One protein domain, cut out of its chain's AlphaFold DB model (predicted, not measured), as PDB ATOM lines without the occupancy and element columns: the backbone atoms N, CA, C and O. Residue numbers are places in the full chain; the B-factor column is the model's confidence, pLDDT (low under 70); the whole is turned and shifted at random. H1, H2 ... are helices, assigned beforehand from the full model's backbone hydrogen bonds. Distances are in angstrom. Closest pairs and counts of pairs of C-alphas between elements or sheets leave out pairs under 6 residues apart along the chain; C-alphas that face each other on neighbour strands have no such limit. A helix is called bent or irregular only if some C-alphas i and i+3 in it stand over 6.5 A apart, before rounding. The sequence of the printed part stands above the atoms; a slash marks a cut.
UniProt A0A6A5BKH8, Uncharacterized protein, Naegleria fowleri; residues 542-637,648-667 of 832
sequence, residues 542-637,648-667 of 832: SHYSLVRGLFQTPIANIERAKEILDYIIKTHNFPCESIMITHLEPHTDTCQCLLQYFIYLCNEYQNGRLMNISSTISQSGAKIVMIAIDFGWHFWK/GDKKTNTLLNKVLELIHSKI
ATOM      1  N   SER A 542     146.618  79.395 110.946       53.22
ATOM      2  CA  SER A 542     145.430  80.065 111.485       53.22
ATOM      3  C   SER A 542     145.587  81.574 111.670       53.22
ATOM      4  O   SER A 542     144.677  82.335 111.344       53.22
ATOM      5  N   HIS A 543     146.764  82.007 112.115       52.41
ATOM      6  CA  HIS A 543     147.068  83.407 112.402       52.41
ATOM      7  C   HIS A 543     147.184  84.241 111.116       52.41
ATOM      8  O   HIS A 543     146.815  85.412 111.095       52.41
ATOM      9  N   TYR A 544     147.616  83.626 110.011       55.41
ATOM     10  CA  TYR A 544     147.788  84.291 108.718       55.41
ATOM     11  C   TYR A 544     146.470  84.867 108.168       55.41
ATOM     12  O   TYR A 544     146.463  85.944 107.575       55.41
ATOM     13  N   SER A 545     145.349  84.165 108.381       59.81
ATOM     14  CA  SER A 545     144.027  84.563 107.872       59.81
ATOM     15  C   SER A 545     143.492  85.851 108.514       59.81
ATOM     16  O   SER A 545     143.113  86.767 107.787       59.81
ATOM     17  N   LEU A 546     143.569  85.968 109.845       63.72
ATOM     18  CA  LEU A 546     143.201  87.163 110.616       63.72
ATOM     19  C   LEU A 546     143.957  88.405 110.128       63.72
ATOM     20  O   LEU A 546     143.355  89.428 109.800       63.72
ATOM     21  N   VAL A 547     145.287  88.310 110.062       65.19
ATOM     22  CA  VAL A 547     146.144  89.446 109.694       65.19
ATOM     23  C   VAL A 547     145.920  89.834 108.239       65.19
ATOM     24  O   VAL A 547     145.762  91.012 107.923       65.19
ATOM     25  N   ARG A 548     145.811  88.847 107.346       67.06
ATOM     26  CA  ARG A 548     145.464  89.098 105.950       67.06
ATOM     27  C   ARG A 548     144.103  89.789 105.823       67.06
ATOM     28  O   ARG A 548     144.011  90.765 105.089       67.06
ATOM     29  N   GLY A 549     143.087  89.330 106.553       73.19
ATOM     30  CA  GLY A 549     141.749  89.922 106.558       73.19
ATOM     31  C   GLY A 549     141.758  91.386 106.998       73.19
ATOM     32  O   GLY A 549     141.227  92.233 106.286       73.19
ATOM     33  N   LEU A 550     142.421  91.702 108.116       76.50
ATOM     34  CA  LEU A 550     142.521  93.071 108.637       76.50
ATOM     35  C   LEU A 550     143.232  94.026 107.671       76.50
ATOM     36  O   LEU A 550     142.706  95.093 107.359       76.50
ATOM     37  N   PHE A 551     144.408  93.648 107.172       73.38
ATOM     38  CA  PHE A 551     145.267  94.541 106.388       73.38
ATOM     39  C   PHE A 551     144.968  94.546 104.876       73.38
ATOM     40  O   PHE A 551     145.438  95.437 104.169       73.38
ATOM     41  N   GLN A 552     144.169  93.599 104.367       72.75
ATOM     42  CA  GLN A 552     143.623  93.625 102.997       72.75
ATOM     43  C   GLN A 552     142.194  94.198 102.938       72.75
ATOM     44  O   GLN A 552     141.547  94.125 101.892       72.75
ATOM     45  N   THR A 553     141.697  94.802 104.026       67.12
ATOM     46  CA  THR A 553     140.405  95.501 104.011       67.12
ATOM     47  C   THR A 553     140.381  96.652 102.984       67.12
ATOM     48  O   THR A 553     141.353  97.402 102.850       67.12
ATOM     49  N   PRO A 554     139.260  96.856 102.261       71.62
ATOM     50  CA  PRO A 554     139.045  98.066 101.467       71.62
ATOM     51  C   PRO A 554     139.069  99.332 102.336       71.62
ATOM     52  O   PRO A 554     138.711  99.278 103.510       71.62
ATOM     53  N   ILE A 555     139.377 100.492 101.738       64.50
ATOM     54  CA  ILE A 555     139.442 101.806 102.425       64.50
ATOM     55  C   ILE A 555     138.204 102.076 103.302       64.50
ATOM     56  O   ILE A 555     138.336 102.563 104.420       64.50
ATOM     57  N   ALA A 556     137.008 101.710 102.827       66.75
ATOM     58  CA  ALA A 556     135.746 101.890 103.551       66.75
ATOM     59  C   ALA A 556     135.678 101.162 104.913       66.75
ATOM     60  O   ALA A 556     134.877 101.538 105.761       66.75
ATOM     61  N   ASN A 557     136.526 100.152 105.130       80.31
ATOM     62  CA  ASN A 557     136.564  99.325 106.336       80.31
ATOM     63  C   ASN A 557     137.769  99.641 107.245       80.31
ATOM     64  O   ASN A 557     137.989  98.927 108.222       80.31
ATOM     65  N   ILE A 558     138.550 100.692 106.956       85.56
ATOM     66  CA  ILE A 558     139.791 100.978 107.692       85.56
ATOM     67  C   ILE A 558     139.543 101.350 109.169       85.56
ATOM     68  O   ILE A 558     140.269 100.889 110.047       85.56
ATOM     69  N   GLU A 559     138.469 102.094 109.463       87.81
ATOM     70  CA  GLU A 559     138.049 102.404 110.842       87.81
ATOM     71  C   GLU A 559     137.617 101.131 111.591       87.81
ATOM     72  O   GLU A 559     138.027 100.919 112.725       87.81
ATOM     73  N   ARG A 560     136.902 100.210 110.926       83.44
ATOM     74  CA  ARG A 560     136.520  98.907 111.504       83.44
ATOM     75  C   ARG A 560     137.745  98.046 111.826       83.44
ATOM     76  O   ARG A 560     137.777  97.388 112.862       83.44
ATOM     77  N   ALA A 561     138.772  98.060 110.975       86.19
ATOM     78  CA  ALA A 561     140.039  97.383 111.255       86.19
ATOM     79  C   ALA A 561     140.784  98.023 112.445       86.19
ATOM     80  O   ALA A 561     141.291  97.302 113.303       86.19
ATOM     81  N   LYS A 562     140.780  99.360 112.560       91.94
ATOM     82  CA  LYS A 562     141.299 100.094 113.726       91.94
ATOM     83  C   LYS A 562     140.536  99.751 115.015       91.94
ATOM     84  O   LYS A 562     141.173  99.502 116.034       91.94
ATOM     85  N   GLU A 563     139.206  99.696 114.990       88.56
ATOM     86  CA  GLU A 563     138.372  99.299 116.141       88.56
ATOM     87  C   GLU A 563     138.678  97.868 116.603       88.56
ATOM     88  O   GLU A 563     138.788  97.615 117.803       88.56
ATOM     89  N   ILE A 564     138.890  96.939 115.664       85.44
ATOM     90  CA  ILE A 564     139.306  95.565 115.977       85.44
ATOM     91  C   ILE A 564     140.703  95.539 116.616       85.44
ATOM     92  O   ILE A 564     140.889  94.854 117.619       85.44
ATOM     93  N   LEU A 565     141.676  96.291 116.084       90.31
ATOM     94  CA  LEU A 565     143.016  96.392 116.677       90.31
ATOM     95  C   LEU A 565     142.976  97.004 118.086       90.31
ATOM     96  O   LEU A 565     143.643  96.499 118.987       90.31
ATOM     97  N   ASP A 566     142.160  98.037 118.300       93.06
ATOM     98  CA  ASP A 566     141.952  98.645 119.616       93.06
ATOM     99  C   ASP A 566     141.370  97.638 120.612       93.06
ATOM    100  O   ASP A 566     141.874  97.507 121.726       93.06
ATOM    101  N   TYR A 567     140.350  96.885 120.205       86.19
ATOM    102  CA  TYR A 567     139.732  95.857 121.037       86.19
ATOM    103  C   TYR A 567     140.719  94.729 121.387       86.19
ATOM    104  O   TYR A 567     140.887  94.371 122.552       86.19
ATOM    105  N   ILE A 568     141.430  94.201 120.389       85.94
ATOM    106  CA  ILE A 568     142.371  93.087 120.554       85.94
ATOM    107  C   ILE A 568     143.591  93.500 121.401       85.94
ATOM    108  O   ILE A 568     143.965  92.784 122.331       85.94
ATOM    109  N   ILE A 569     144.197  94.660 121.133       90.38
ATOM    110  CA  ILE A 569     145.470  95.058 121.756       90.38
ATOM    111  C   ILE A 569     145.250  95.890 123.023       90.38
ATOM    112  O   ILE A 569     145.878  95.611 124.038       90.38
ATOM    113  N   LYS A 570     144.354  96.886 123.024       89.56
ATOM    114  CA  LYS A 570     144.165  97.756 124.201       89.56
ATOM    115  C   LYS A 570     143.279  97.106 125.254       89.56
ATOM    116  O   LYS A 570     143.623  97.127 126.432       89.56
ATOM    117  N   THR A 571     142.141  96.540 124.843       85.69
ATOM    118  CA  THR A 571     141.172  95.959 125.790       85.69
ATOM    119  C   THR A 571     141.629  94.594 126.301       85.69
ATOM    120  O   THR A 571     141.443  94.300 127.482       85.69
ATOM    121  N   HIS A 572     142.273  93.784 125.448       80.94
ATOM    122  CA  HIS A 572     142.639  92.399 125.788       80.94
ATOM    123  C   HIS A 572     144.142  92.122 125.894       80.94
ATOM    124  O   HIS A 572     144.510  91.012 126.276       80.94
ATOM    125  N   ASN A 573     145.007  93.104 125.610       85.38
ATOM    126  CA  ASN A 573     146.470  92.960 125.623       85.38
ATOM    127  C   ASN A 573     146.978  91.749 124.816       85.38
ATOM    128  O   ASN A 573     147.906  91.051 125.226       85.38
ATOM    129  N   PHE A 574     146.346  91.476 123.672       84.75
ATOM    130  CA  PHE A 574     146.755  90.392 122.786       84.75
ATOM    131  C   PHE A 574     148.149  90.683 122.197       84.75
ATOM    132  O   PHE A 574     148.355  91.786 121.684       84.75
ATOM    133  N   PRO A 575     149.097  89.733 122.238       85.31
ATOM    134  CA  PRO A 575     150.468  89.929 121.760       85.31
ATOM    135  C   PRO A 575     150.544  90.329 120.278       85.31
ATOM    136  O   PRO A 575     150.103  89.588 119.395       85.31
ATOM    137  N   CYS A 576     151.143  91.484 119.983       88.94
ATOM    138  CA  CYS A 576     151.330  91.967 118.614       88.94
ATOM    139  C   CYS A 576     152.260  91.050 117.806       88.94
ATOM    140  O   CYS A 576     152.054  90.886 116.609       88.94
ATOM    141  N   GLU A 577     153.202  90.360 118.449       85.25
ATOM    142  CA  GLU A 577     154.065  89.362 117.813       85.25
ATOM    143  C   GLU A 577     153.330  88.106 117.308       85.25
ATOM    144  O   GLU A 577     153.864  87.366 116.479       85.25
ATOM    145  N   SER A 578     152.098  87.860 117.770       82.31
ATOM    146  CA  SER A 578     151.221  86.811 117.230       82.31
ATOM    147  C   SER A 578     150.485  87.258 115.957       82.31
ATOM    148  O   SER A 578     149.954  86.425 115.219       82.31
ATOM    149  N   ILE A 579     150.473  88.558 115.651       82.56
ATOM    150  CA  ILE A 579     149.951  89.119 114.402       82.56
ATOM    151  C   ILE A 579     151.095  89.072 113.379       82.56
ATOM    152  O   ILE A 579     151.964  89.936 113.351       82.56
ATOM    153  N   MET A 580     151.109  88.036 112.530       76.25
ATOM    154  CA  MET A 580     152.141  87.800 111.506       76.25
ATOM    155  C   MET A 580     152.199  88.883 110.410       76.25
ATOM    156  O   MET A 580     151.799  88.667 109.263       76.25
ATOM    157  N   ILE A 581     152.762  90.047 110.737       80.69
ATOM    158  CA  ILE A 581     152.942  91.156 109.795       80.69
ATOM    159  C   ILE A 581     153.987  90.879 108.708       80.69
ATOM    160  O   ILE A 581     153.961  91.539 107.678       80.69
ATOM    161  N   THR A 582     154.881  89.897 108.881       70.12
ATOM    162  CA  THR A 582     155.993  89.541 107.961       70.12
ATOM    163  C   THR A 582     155.566  89.142 106.542       70.12
ATOM    164  O   THR A 582     156.396  89.071 105.624       70.12
ATOM    165  N   HIS A 583     154.272  88.885 106.357       71.06
ATOM    166  CA  HIS A 583     153.647  88.513 105.092       71.06
ATOM    167  C   HIS A 583     152.762  89.612 104.493       71.06
ATOM    168  O   HIS A 583     152.169  89.405 103.434       71.06
ATOM    169  N   LEU A 584     152.663  90.771 105.147       75.81
ATOM    170  CA  LEU A 584     151.980  91.927 104.592       75.81
ATOM    171  C   LEU A 584     152.812  92.516 103.462       75.81
ATOM    172  O   LEU A 584     153.963  92.893 103.654       75.81
ATOM    173  N   GLU A 585     152.217  92.656 102.286       77.94
ATOM    174  CA  GLU A 585     152.783  93.507 101.252       77.94
ATOM    175  C   GLU A 585     152.086  94.878 101.334       77.94
ATOM    176  O   GLU A 585     150.912  94.980 100.961       77.94
ATOM    177  N   PRO A 586     152.741  95.932 101.865       72.38
ATOM    178  CA  PRO A 586     152.123  97.241 102.093       72.38
ATOM    179  C   PRO A 586     152.029  98.062 100.794       72.38
ATOM    180  O   PRO A 586     152.535  99.179 100.697       72.38
ATOM    181  N   HIS A 587     151.382  97.488  99.776       79.56
ATOM    182  CA  HIS A 587     151.201  98.077  98.442       79.56
ATOM    183  C   HIS A 587     150.108  99.152  98.381       79.56
ATOM    184  O   HIS A 587     149.993  99.835  97.368       79.56
ATOM    185  N   THR A 588     149.271  99.266  99.415       83.56
ATOM    186  CA  THR A 588     148.145 100.208  99.465       83.56
ATOM    187  C   THR A 588     148.288 101.179 100.630       83.56
ATOM    188  O   THR A 588     148.709 100.795 101.724       83.56
ATOM    189  N   ASP A 589     147.856 102.422 100.417       86.06
ATOM    190  CA  ASP A 589     147.837 103.469 101.446       86.06
ATOM    191  C   ASP A 589     147.025 103.036 102.682       86.06
ATOM    192  O   ASP A 589     147.395 103.341 103.814       86.06
ATOM    193  N   THR A 590     145.958 102.249 102.482       84.94
ATOM    194  CA  THR A 590     145.155 101.622 103.547       84.94
ATOM    195  C   THR A 590     146.001 100.723 104.447       84.94
ATOM    196  O   THR A 590     145.969 100.855 105.669       84.94
ATOM    197  N   CYS A 591     146.774  99.815 103.842       84.81
ATOM    198  CA  CYS A 591     147.611  98.857 104.557       84.81
ATOM    199  C   CYS A 591     148.755  99.578 105.286       84.81
ATOM    200  O   CYS A 591     149.042  99.266 106.440       84.81
ATOM    201  N   GLN A 592     149.342 100.610 104.668       91.00
ATOM    202  CA  GLN A 592     150.348 101.462 105.309       91.00
ATOM    203  C   GLN A 592     149.775 102.257 106.492       91.00
ATOM    204  O   GLN A 592     150.389 102.274 107.552       91.00
ATOM    205  N   CYS A 593     148.590 102.859 106.359       92.81
ATOM    206  CA  CYS A 593     147.922 103.587 107.442       92.81
ATOM    207  C   CYS A 593     147.572 102.673 108.631       92.81
ATOM    208  O   CYS A 593     147.782 103.050 109.785       92.81
ATOM    209  N   LEU A 594     147.080 101.454 108.367       91.56
ATOM    210  CA  LEU A 594     146.851 100.454 109.414       91.56
ATOM    211  C   LEU A 594     148.161  99.998 110.062       91.56
ATOM    212  O   LEU A 594     148.211  99.878 111.282       91.56
ATOM    213  N   LEU A 595     149.230  99.802 109.282       93.12
ATOM    214  CA  LEU A 595     150.541  99.428 109.814       93.12
ATOM    215  C   LEU A 595     151.117 100.534 110.708       93.12
ATOM    216  O   LEU A 595     151.550 100.243 111.814       93.12
ATOM    217  N   GLN A 596     151.047 101.802 110.296       95.50
ATOM    218  CA  GLN A 596     151.456 102.954 111.114       95.50
ATOM    219  C   GLN A 596     150.728 102.994 112.461       95.50
ATOM    220  O   GLN A 596     151.346 103.216 113.502       95.50
ATOM    221  N   TYR A 597     149.416 102.756 112.454       96.25
ATOM    222  CA  TYR A 597     148.632 102.708 113.681       96.25
ATOM    223  C   TYR A 597     148.971 101.483 114.542       96.25
ATOM    224  O   TYR A 597     149.136 101.610 115.751       96.25
ATOM    225  N   PHE A 598     149.168 100.316 113.925       95.12
ATOM    226  CA  PHE A 598     149.611  99.100 114.605       95.12
ATOM    227  C   PHE A 598     150.975  99.289 115.292       95.12
ATOM    228  O   PHE A 598     151.113  98.932 116.460       95.12
ATOM    229  N   ILE A 599     151.945  99.943 114.640       95.88
ATOM    230  CA  ILE A 599     153.242 100.299 115.242       95.88
ATOM    231  C   ILE A 599     153.079 101.223 116.458       95.88
ATOM    232  O   ILE A 599     153.754 101.020 117.471       95.88
ATOM    233  N   TYR A 600     152.159 102.190 116.412       96.75
ATOM    234  CA  TYR A 600     151.821 102.992 117.591       96.75
ATOM    235  C   TYR A 600     151.272 102.128 118.738       96.75
ATOM    236  O   TYR A 600     151.742 102.261 119.868       96.75
ATOM    237  N   LEU A 601     150.351 101.196 118.459       95.31
ATOM    238  CA  LEU A 601     149.814 100.293 119.486       95.31
ATOM    239  C   LEU A 601     150.912  99.425 120.116       95.31
ATOM    240  O   LEU A 601     150.972  99.310 121.339       95.31
ATOM    241  N   CYS A 602     151.828  98.897 119.302       94.00
ATOM    242  CA  CYS A 602     152.996  98.149 119.770       94.00
ATOM    243  C   CYS A 602     153.866  99.003 120.709       94.00
ATOM    244  O   CYS A 602     154.223  98.572 121.806       94.00
ATOM    245  N   ASN A 603     154.185 100.237 120.303       93.69
ATOM    246  CA  ASN A 603     155.028 101.170 121.055       93.69
ATOM    247  C   ASN A 603     154.438 101.601 122.409       93.69
ATOM    248  O   ASN A 603     155.205 101.757 123.368       93.69
ATOM    249  N   GLU A 604     153.126 101.848 122.445       93.88
ATOM    250  CA  GLU A 604     152.401 102.437 123.579       93.88
ATOM    251  C   GLU A 604     151.910 101.368 124.568       93.88
ATOM    252  O   GLU A 604     152.129 101.493 125.771       93.88
ATOM    253  N   TYR A 605     151.300 100.288 124.069       93.25
ATOM    254  CA  TYR A 605     150.653  99.266 124.905       93.25
ATOM    255  C   TYR A 605     151.541  98.049 125.177       93.25
ATOM    256  O   TYR A 605     151.336  97.357 126.173       93.25
ATOM    257  N   GLN A 606     152.540  97.783 124.327       91.38
ATOM    258  CA  GLN A 606     153.376  96.574 124.408       91.38
ATOM    259  C   GLN A 606     154.878  96.861 124.379       91.38
ATOM    260  O   GLN A 606     155.678  95.997 124.029       91.38
ATOM    261  N   ASN A 607     155.288  98.066 124.793       89.56
ATOM    262  CA  ASN A 607     156.693  98.470 124.921       89.56
ATOM    263  C   ASN A 607     157.539  98.228 123.656       89.56
ATOM    264  O   ASN A 607     158.730  97.956 123.762       89.56
ATOM    265  N   GLY A 608     156.942  98.316 122.469       89.19
ATOM    266  CA  GLY A 608     157.619  98.087 121.194       89.19
ATOM    267  C   GLY A 608     157.763  96.619 120.785       89.19
ATOM    268  O   GLY A 608     158.526  96.366 119.859       89.19
ATOM    269  N   ARG A 609     157.061  95.661 121.408       89.31
ATOM    270  CA  ARG A 609     157.008  94.279 120.897       89.31
ATOM    271  C   ARG A 609     156.234  94.224 119.584       89.31
ATOM    272  O   ARG A 609     155.161  94.814 119.489       89.31
ATOM    273  N   LEU A 610     156.777  93.536 118.590       88.62
ATOM    274  CA  LEU A 610     156.198  93.428 117.249       88.62
ATOM    275  C   LEU A 610     156.435  92.059 116.609       88.62
ATOM    276  O   LEU A 610     155.647  91.651 115.760       88.62
ATOM    277  N   MET A 611     157.525  91.372 116.959       82.75
ATOM    278  CA  MET A 611     157.981  90.180 116.250       82.75
ATOM    279  C   MET A 611     158.221  89.001 117.193       82.75
ATOM    280  O   MET A 611     158.552  89.135 118.371       82.75
ATOM    281  N   ASN A 612     158.017  87.796 116.661       77.19
ATOM    282  CA  ASN A 612     158.293  86.572 117.394       77.19
ATOM    283  C   ASN A 612     159.703  86.088 117.042       77.19
ATOM    284  O   ASN A 612     159.958  85.656 115.915       77.19
ATOM    285  N   ILE A 613     160.587  86.122 118.039       65.81
ATOM    286  CA  ILE A 613     162.017  85.773 117.977       65.81
ATOM    287  C   ILE A 613     162.255  84.370 117.387       65.81
ATOM    288  O   ILE A 613     163.291  84.122 116.778       65.81
ATOM    289  N   SER A 614     161.289  83.454 117.528       63.53
ATOM    290  CA  SER A 614     161.364  82.092 116.971       63.53
ATOM    291  C   SER A 614     161.194  82.010 115.445       63.53
ATOM    292  O   SER A 614     161.494  80.972 114.856       63.53
ATOM    293  N   SER A 615     160.711  83.071 114.791       66.06
ATOM    294  CA  SER A 615     160.430  83.072 113.351       66.06
ATOM    295  C   SER A 615     161.619  83.581 112.529       66.06
ATOM    296  O   SER A 615     162.239  84.592 112.849       66.06
ATOM    297  N   THR A 616     161.954  82.892 111.436       66.94
ATOM    298  CA  THR A 616     163.008  83.344 110.519       66.94
ATOM    299  C   THR A 616     162.494  84.455 109.602       66.94
ATOM    300  O   THR A 616     161.445  84.337 108.964       66.94
ATOM    301  N   ILE A 617     163.251  85.553 109.501       69.62
ATOM    302  CA  ILE A 617     162.897  86.685 108.639       69.62
ATOM    303  C   ILE A 617     163.055  86.300 107.164       69.62
ATOM    304  O   ILE A 617     164.165  86.169 106.643       69.62
ATOM    305  N   SER A 618     161.934  86.210 106.448       77.00
ATOM    306  CA  SER A 618     161.928  86.186 104.985       77.00
ATOM    307  C   SER A 618     162.388  87.534 104.402       77.00
ATOM    308  O   SER A 618     162.297  88.588 105.035       77.00
ATOM    309  N   GLN A 619     162.795  87.554 103.129       74.69
ATOM    310  CA  GLN A 619     163.150  88.811 102.448       74.69
ATOM    311  C   GLN A 619     161.976  89.814 102.348       74.69
ATOM    312  O   GLN A 619     162.228  90.999 102.135       74.69
ATOM    313  N   SER A 620     160.715  89.377 102.512       77.69
ATOM    314  CA  SER A 620     159.564  90.283 102.680       77.69
ATOM    315  C   SER A 620     159.516  90.862 104.096       77.69
ATOM    316  O   SER A 620     159.438  92.080 104.240       77.69
ATOM    317  N   GLY A 621     159.679  90.022 105.126       81.69
ATOM    318  CA  GLY A 621     159.751  90.435 106.531       81.69
ATOM    319  C   GLY A 621     160.796  91.524 106.773       81.69
ATOM    320  O   GLY A 621     160.500  92.527 107.412       81.69
ATOM    321  N   ALA A 622     161.978  91.398 106.162       81.94
ATOM    322  CA  ALA A 622     163.048  92.393 106.262       81.94
ATOM    323  C   ALA A 622     162.654  93.786 105.726       81.94
ATOM    324  O   ALA A 622     163.091  94.802 106.263       81.94
ATOM    325  N   LYS A 623     161.813  93.857 104.682       84.88
ATOM    326  CA  LYS A 623     161.292  95.136 104.166       84.88
ATOM    327  C   LYS A 623     160.256  95.739 105.109       84.88
ATOM    328  O   LYS A 623     160.255  96.945 105.317       84.88
ATOM    329  N   ILE A 624     159.392  94.899 105.671       86.38
ATOM    330  CA  ILE A 624     158.307  95.314 106.568       86.38
ATOM    331  C   ILE A 624     158.884  95.833 107.889       86.38
ATOM    332  O   ILE A 624     158.410  96.842 108.393       86.38
ATOM    333  N   VAL A 625     159.968  95.222 108.380       87.06
ATOM    334  CA  VAL A 625     160.790  95.756 109.477       87.06
ATOM    335  C   VAL A 625     161.280  97.172 109.170       87.06
ATOM    336  O   VAL A 625     161.061  98.059 109.986       87.06
ATOM    337  N   MET A 626     161.907  97.409 108.011       88.31
ATOM    338  CA  MET A 626     162.377  98.759 107.659       88.31
ATOM    339  C   MET A 626     161.221  99.764 107.629       88.31
ATOM    340  O   MET A 626     161.333 100.825 108.224       88.31
ATOM    341  N   ILE A 627     160.089  99.395 107.027       91.00
ATOM    342  CA  ILE A 627     158.889 100.240 106.965       91.00
ATOM    343  C   ILE A 627     158.329 100.527 108.372       91.00
ATOM    344  O   ILE A 627     157.937 101.653 108.662       91.00
ATOM    345  N   ALA A 628     158.325  99.542 109.274       92.25
ATOM    346  CA  ALA A 628     157.926  99.729 110.668       92.25
ATOM    347  C   ALA A 628     158.863 100.695 111.413       92.25
ATOM    348  O   ALA A 628     158.396 101.571 112.141       92.25
ATOM    349  N   ILE A 629     160.177 100.571 111.202       91.19
ATOM    350  CA  ILE A 629     161.193 101.484 111.743       91.19
ATOM    351  C   ILE A 629     160.990 102.903 111.192       91.19
ATOM    352  O   ILE A 629     160.960 103.853 111.972       91.19
ATOM    353  N   ASP A 630     160.765 103.045 109.883       91.31
ATOM    354  CA  ASP A 630     160.472 104.327 109.231       91.31
ATOM    355  C   ASP A 630     159.182 104.963 109.789       91.31
ATOM    356  O   ASP A 630     159.095 106.186 109.896       91.31
ATOM    357  N   PHE A 631     158.203 104.155 110.215       94.62
ATOM    358  CA  PHE A 631     156.987 104.583 110.923       94.62
ATOM    359  C   PHE A 631     157.168 104.788 112.443       94.62
ATOM    360  O   PHE A 631     156.186 104.987 113.158       94.62
ATOM    361  N   GLY A 632     158.404 104.787 112.952       93.19
ATOM    362  CA  GLY A 632     158.717 105.114 114.346       93.19
ATOM    363  C   GLY A 632     158.643 103.936 115.322       93.19
ATOM    364  O   GLY A 632     158.417 104.148 116.513       93.19
ATOM    365  N   TRP A 633     158.814 102.693 114.865       93.38
ATOM    366  CA  TRP A 633     158.846 101.523 115.752       93.38
ATOM    367  C   TRP A 633     160.022 101.574 116.746       93.38
ATOM    368  O   TRP A 633     161.188 101.686 116.371       93.38
ATOM    369  N   HIS A 634     159.715 101.454 118.039       90.06
ATOM    370  CA  HIS A 634     160.663 101.528 119.151       90.06
ATOM    371  C   HIS A 634     161.256 100.158 119.535       90.06
ATOM    372  O   HIS A 634     161.322  99.825 120.718       90.06
ATOM    373  N   PHE A 635     161.703  99.361 118.559       86.94
ATOM    374  CA  PHE A 635     162.222  97.997 118.773       86.94
ATOM    375  C   PHE A 635     163.312  97.896 119.861       86.94
ATOM    376  O   PHE A 635     163.364  96.923 120.607       86.94
ATOM    377  N   TRP A 636     164.149  98.929 120.018       82.62
ATOM    378  CA  TRP A 636     165.209  98.980 121.037       82.62
ATOM    379  C   TRP A 636     164.695  98.964 122.485       82.62
ATOM    380  O   TRP A 636     165.477  98.692 123.393       82.62
ATOM    381  N   LYS A 637     163.403  99.245 122.727       83.31
ATOM    382  CA  LYS A 637     162.782  99.102 124.054       83.31
ATOM    383  C   LYS A 637     162.733  97.642 124.527       83.31
ATOM    384  O   LYS A 637     162.516  97.417 125.714       83.31
ATOM    385  N   GLY A 648     168.996  85.970 110.215       64.06
ATOM    386  CA  GLY A 648     168.567  85.947 108.809       64.06
ATOM    387  C   GLY A 648     169.588  85.423 107.780       64.06
ATOM    388  O   GLY A 648     170.700  84.988 108.085       64.06
ATOM    389  N   ASP A 649     169.184  85.440 106.507       67.94
ATOM    390  CA  ASP A 649     170.067  85.187 105.356       67.94
ATOM    391  C   ASP A 649     171.070  86.330 105.145       67.94
ATOM    392  O   ASP A 649     170.779  87.457 105.501       67.94
ATOM    393  N   LYS A 650     172.173  86.122 104.405       67.69
ATOM    394  CA  LYS A 650     173.205  87.157 104.115       67.69
ATOM    395  C   LYS A 650     172.690  88.554 103.712       67.69
ATOM    396  O   LYS A 650     173.389  89.544 103.902       67.69
ATOM    397  N   LYS A 651     171.491  88.659 103.123       67.31
ATOM    398  CA  LYS A 651     170.854  89.952 102.814       67.31
ATOM    399  C   LYS A 651     170.416  90.717 104.072       67.31
ATOM    400  O   LYS A 651     170.453  91.945 104.051       67.31
ATOM    401  N   THR A 652     170.039  90.044 105.160       68.19
ATOM    402  CA  THR A 652     169.667  90.684 106.428       68.19
ATOM    403  C   THR A 652     170.849  91.327 107.146       68.19
ATOM    404  O   THR A 652     170.607  92.231 107.929       68.19
ATOM    405  N   ASN A 653     172.110  91.017 106.820       70.69
ATOM    406  CA  ASN A 653     173.252  91.786 107.346       70.69
ATOM    407  C   ASN A 653     173.139  93.282 106.967       70.69
ATOM    408  O   ASN A 653     173.485  94.154 107.754       70.69
ATOM    409  N   THR A 654     172.568  93.600 105.794       78.81
ATOM    410  CA  THR A 654     172.272  94.998 105.401       78.81
ATOM    411  C   THR A 654     171.123  95.631 106.186       78.81
ATOM    412  O   THR A 654     171.103  96.847 106.355       78.81
ATOM    413  N   LEU A 655     170.180  94.819 106.672       82.44
ATOM    414  CA  LEU A 655     169.128  95.257 107.586       82.44
ATOM    415  C   LEU A 655     169.728  95.513 108.970       82.44
ATOM    416  O   LEU A 655     169.505  96.578 109.533       82.44
ATOM    417  N   LEU A 656     170.528  94.575 109.484       82.88
ATOM    418  CA  LEU A 656     171.163  94.701 110.788       82.88
ATOM    419  C   LEU A 656     172.091  95.915 110.849       82.88
ATOM    420  O   LEU A 656     171.990  96.675 111.801       82.88
ATOM    421  N   ASN A 657     172.926  96.158 109.836       82.31
ATOM    422  CA  ASN A 657     173.789  97.343 109.828       82.31
ATOM    423  C   ASN A 657     172.970  98.642 109.912       82.31
ATOM    424  O   ASN A 657     173.279  99.483 110.744       82.31
ATOM    425  N   LYS A 658     171.868  98.770 109.157       84.75
ATOM    426  CA  LYS A 658     170.954  99.925 109.265       84.75
ATOM    427  C   LYS A 658     170.279 100.031 110.631       84.75
ATOM    428  O   LYS A 658     170.138 101.121 111.171       84.75
ATOM    429  N   VAL A 659     169.847  98.902 111.191       86.12
ATOM    430  CA  VAL A 659     169.280  98.834 112.543       86.12
ATOM    431  C   VAL A 659     170.303  99.346 113.559       86.12
ATOM    432  O   VAL A 659     169.984 100.236 114.341       86.12
ATOM    433  N   LEU A 660     171.542  98.853 113.504       87.50
ATOM    434  CA  LEU A 660     172.641  99.272 114.369       87.50
ATOM    435  C   LEU A 660     172.989 100.756 114.172       87.50
ATOM    436  O   LEU A 660     173.093 101.473 115.162       87.50
ATOM    437  N   GLU A 661     173.075 101.256 112.935       88.56
ATOM    438  CA  GLU A 661     173.253 102.687 112.624       88.56
ATOM    439  C   GLU A 661     172.191 103.556 113.320       88.56
ATOM    440  O   GLU A 661     172.527 104.574 113.924       88.56
ATOM    441  N   LEU A 662     170.923 103.131 113.315       85.75
ATOM    442  CA  LEU A 662     169.808 103.871 113.920       85.75
ATOM    443  C   LEU A 662     169.774 103.836 115.456       85.75
ATOM    444  O   LEU A 662     169.170 104.724 116.065       85.75
ATOM    445  N   ILE A 663     170.378 102.826 116.095       86.06
ATOM    446  CA  ILE A 663     170.320 102.661 117.558       86.06
ATOM    447  C   ILE A 663     171.671 102.628 118.275       86.06
ATOM    448  O   ILE A 663     171.659 102.506 119.491       86.06
ATOM    449  N   HIS A 664     172.814 102.798 117.605       87.19
ATOM    450  CA  HIS A 664     174.150 102.690 118.220       87.19
ATOM    451  C   HIS A 664     174.333 103.514 119.508       87.19
ATOM    452  O   HIS A 664     174.962 103.043 120.449       87.19
ATOM    453  N   SER A 665     173.734 104.707 119.586       86.50
ATOM    454  CA  SER A 665     173.757 105.588 120.766       86.50
ATOM    455  C   SER A 665     172.865 105.129 121.931       86.50
ATOM    456  O   SER A 665     172.934 105.690 123.020       86.50
ATOM    457  N   LYS A 666     172.019 104.121 121.700       86.88
ATOM    458  CA  LYS A 666     171.113 103.472 122.662       86.88
ATOM    459  C   LYS A 666     171.525 102.030 122.976       86.88
ATOM    460  O   LYS A 666     170.824 101.369 123.735       86.88
ATOM    461  N   ILE A 667     172.593 101.517 122.360       86.69
ATOM    462  CA  ILE A 667     173.092 100.167 122.622       86.69
ATOM    463  C   ILE A 667     173.952 100.207 123.881       86.69
ATOM    464  O   ILE A 667     174.982 100.877 123.917       86.69
TER     465      ILE A 667
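This is residues 542 to 637 and 648 to 667 of the 832 residues of an uncharacterized protein of Naegleria fowleri (UniProt A0A6A5BKH8). Four helices, H2, H3, H4 and H5, follow one another in a row along the longest axis, with H5 at the far end, and H1 meets the first turns of H3 at a steep angle. H2 and H3 stand nearly side by side, H4 is swung steeply away from H3, and two long stretches with no named element, residues 572 to 588 and 606 to 618, run along the side of the row where H1 lies. The printed part has 116 residues with five named helices, H1 to H5 in chain order, and no named strand; the class is all helix. It is compact, with a radius of gyration of the C-alphas of 14.1 A, and spans 39 by 25 by 25 A, only just elongated.

Begin at H3, residues 589 to 605, the hub, which touches three other helices. H2, residues 555 to 571, touches it the same way at a shallow tilt of 13 degrees; look at the closest C-alphas, Ile 555 and Thr 590, 5.8 A apart. H1, residues 542 to 551, touches H3 at its residues 590 to 595 alone, at a steep tilt of 64 degrees, opposite ways; the closest C-alphas are Phe 551 and Cys 591, 5.2 A apart. H1 is close to but not clearly touching H2, with the C-alphas of Leu 550 and Ala 561 closest at 5.6 A. H4, residues 619 to 630, only just touches H3, with 3 pairs of C-alphas within 8 A, the closest being Ile 599 and Ala 628 at 6.6 A. Their tilt of 69 degrees is steep, only just short of about perpendicular. Among the helices that touch, packing is mostly crossed, their lines at a steep tilt, but only just: 1 of 3 pairs is at a shallow tilt. H5, residues 653 to 666, is close to but not clearly touching H4, at a shallow tilt of 26 degrees, the same way; the C-alphas of Ala 622 and Leu 655 are closest at 6.8 A. H5 is apart from H1, H2 and H3. Every O i to N i+4 pair is within hydrogen-bond range in H3, against 5 of 6 in H1, 11 of 13 in H2, 7 of 8 in H4 and 8 of 10 in H5.

Find C-alpha 589 at (147.837, 103.469, 101.446); from there H3 runs 24.0 A to C-alpha 605. H2 is 24.1 A long and irregular, with C-alphas 556 and 559 7.7 A apart. H5, 19.4 A, is irregular too, with C-alphas 662 and 665 8.1 A apart; it ends at C-alpha 666, (171.113, 103.472, 122.662). H1, 15.3 A, begins at C-alpha 542, (145.430, 80.065, 111.485), and H4 is 17.1 A long.

The two C-alphas farthest apart, those of Ala 556 and Ile 667, are 42.0 A apart. Residues 638 to 647 are not printed, in the link from H4 to H5; C-alphas 637 and 648 are 21.0 A apart across the cut. The links from H2 to H3 and from H3 to H4 are long, and that from H1 to H2 is tight. Mean pLDDT of the printed part is 81.9; look for values under 70 at residues 542 to 548, 553, 555 to 556, 613 to 617 and 648 to 652.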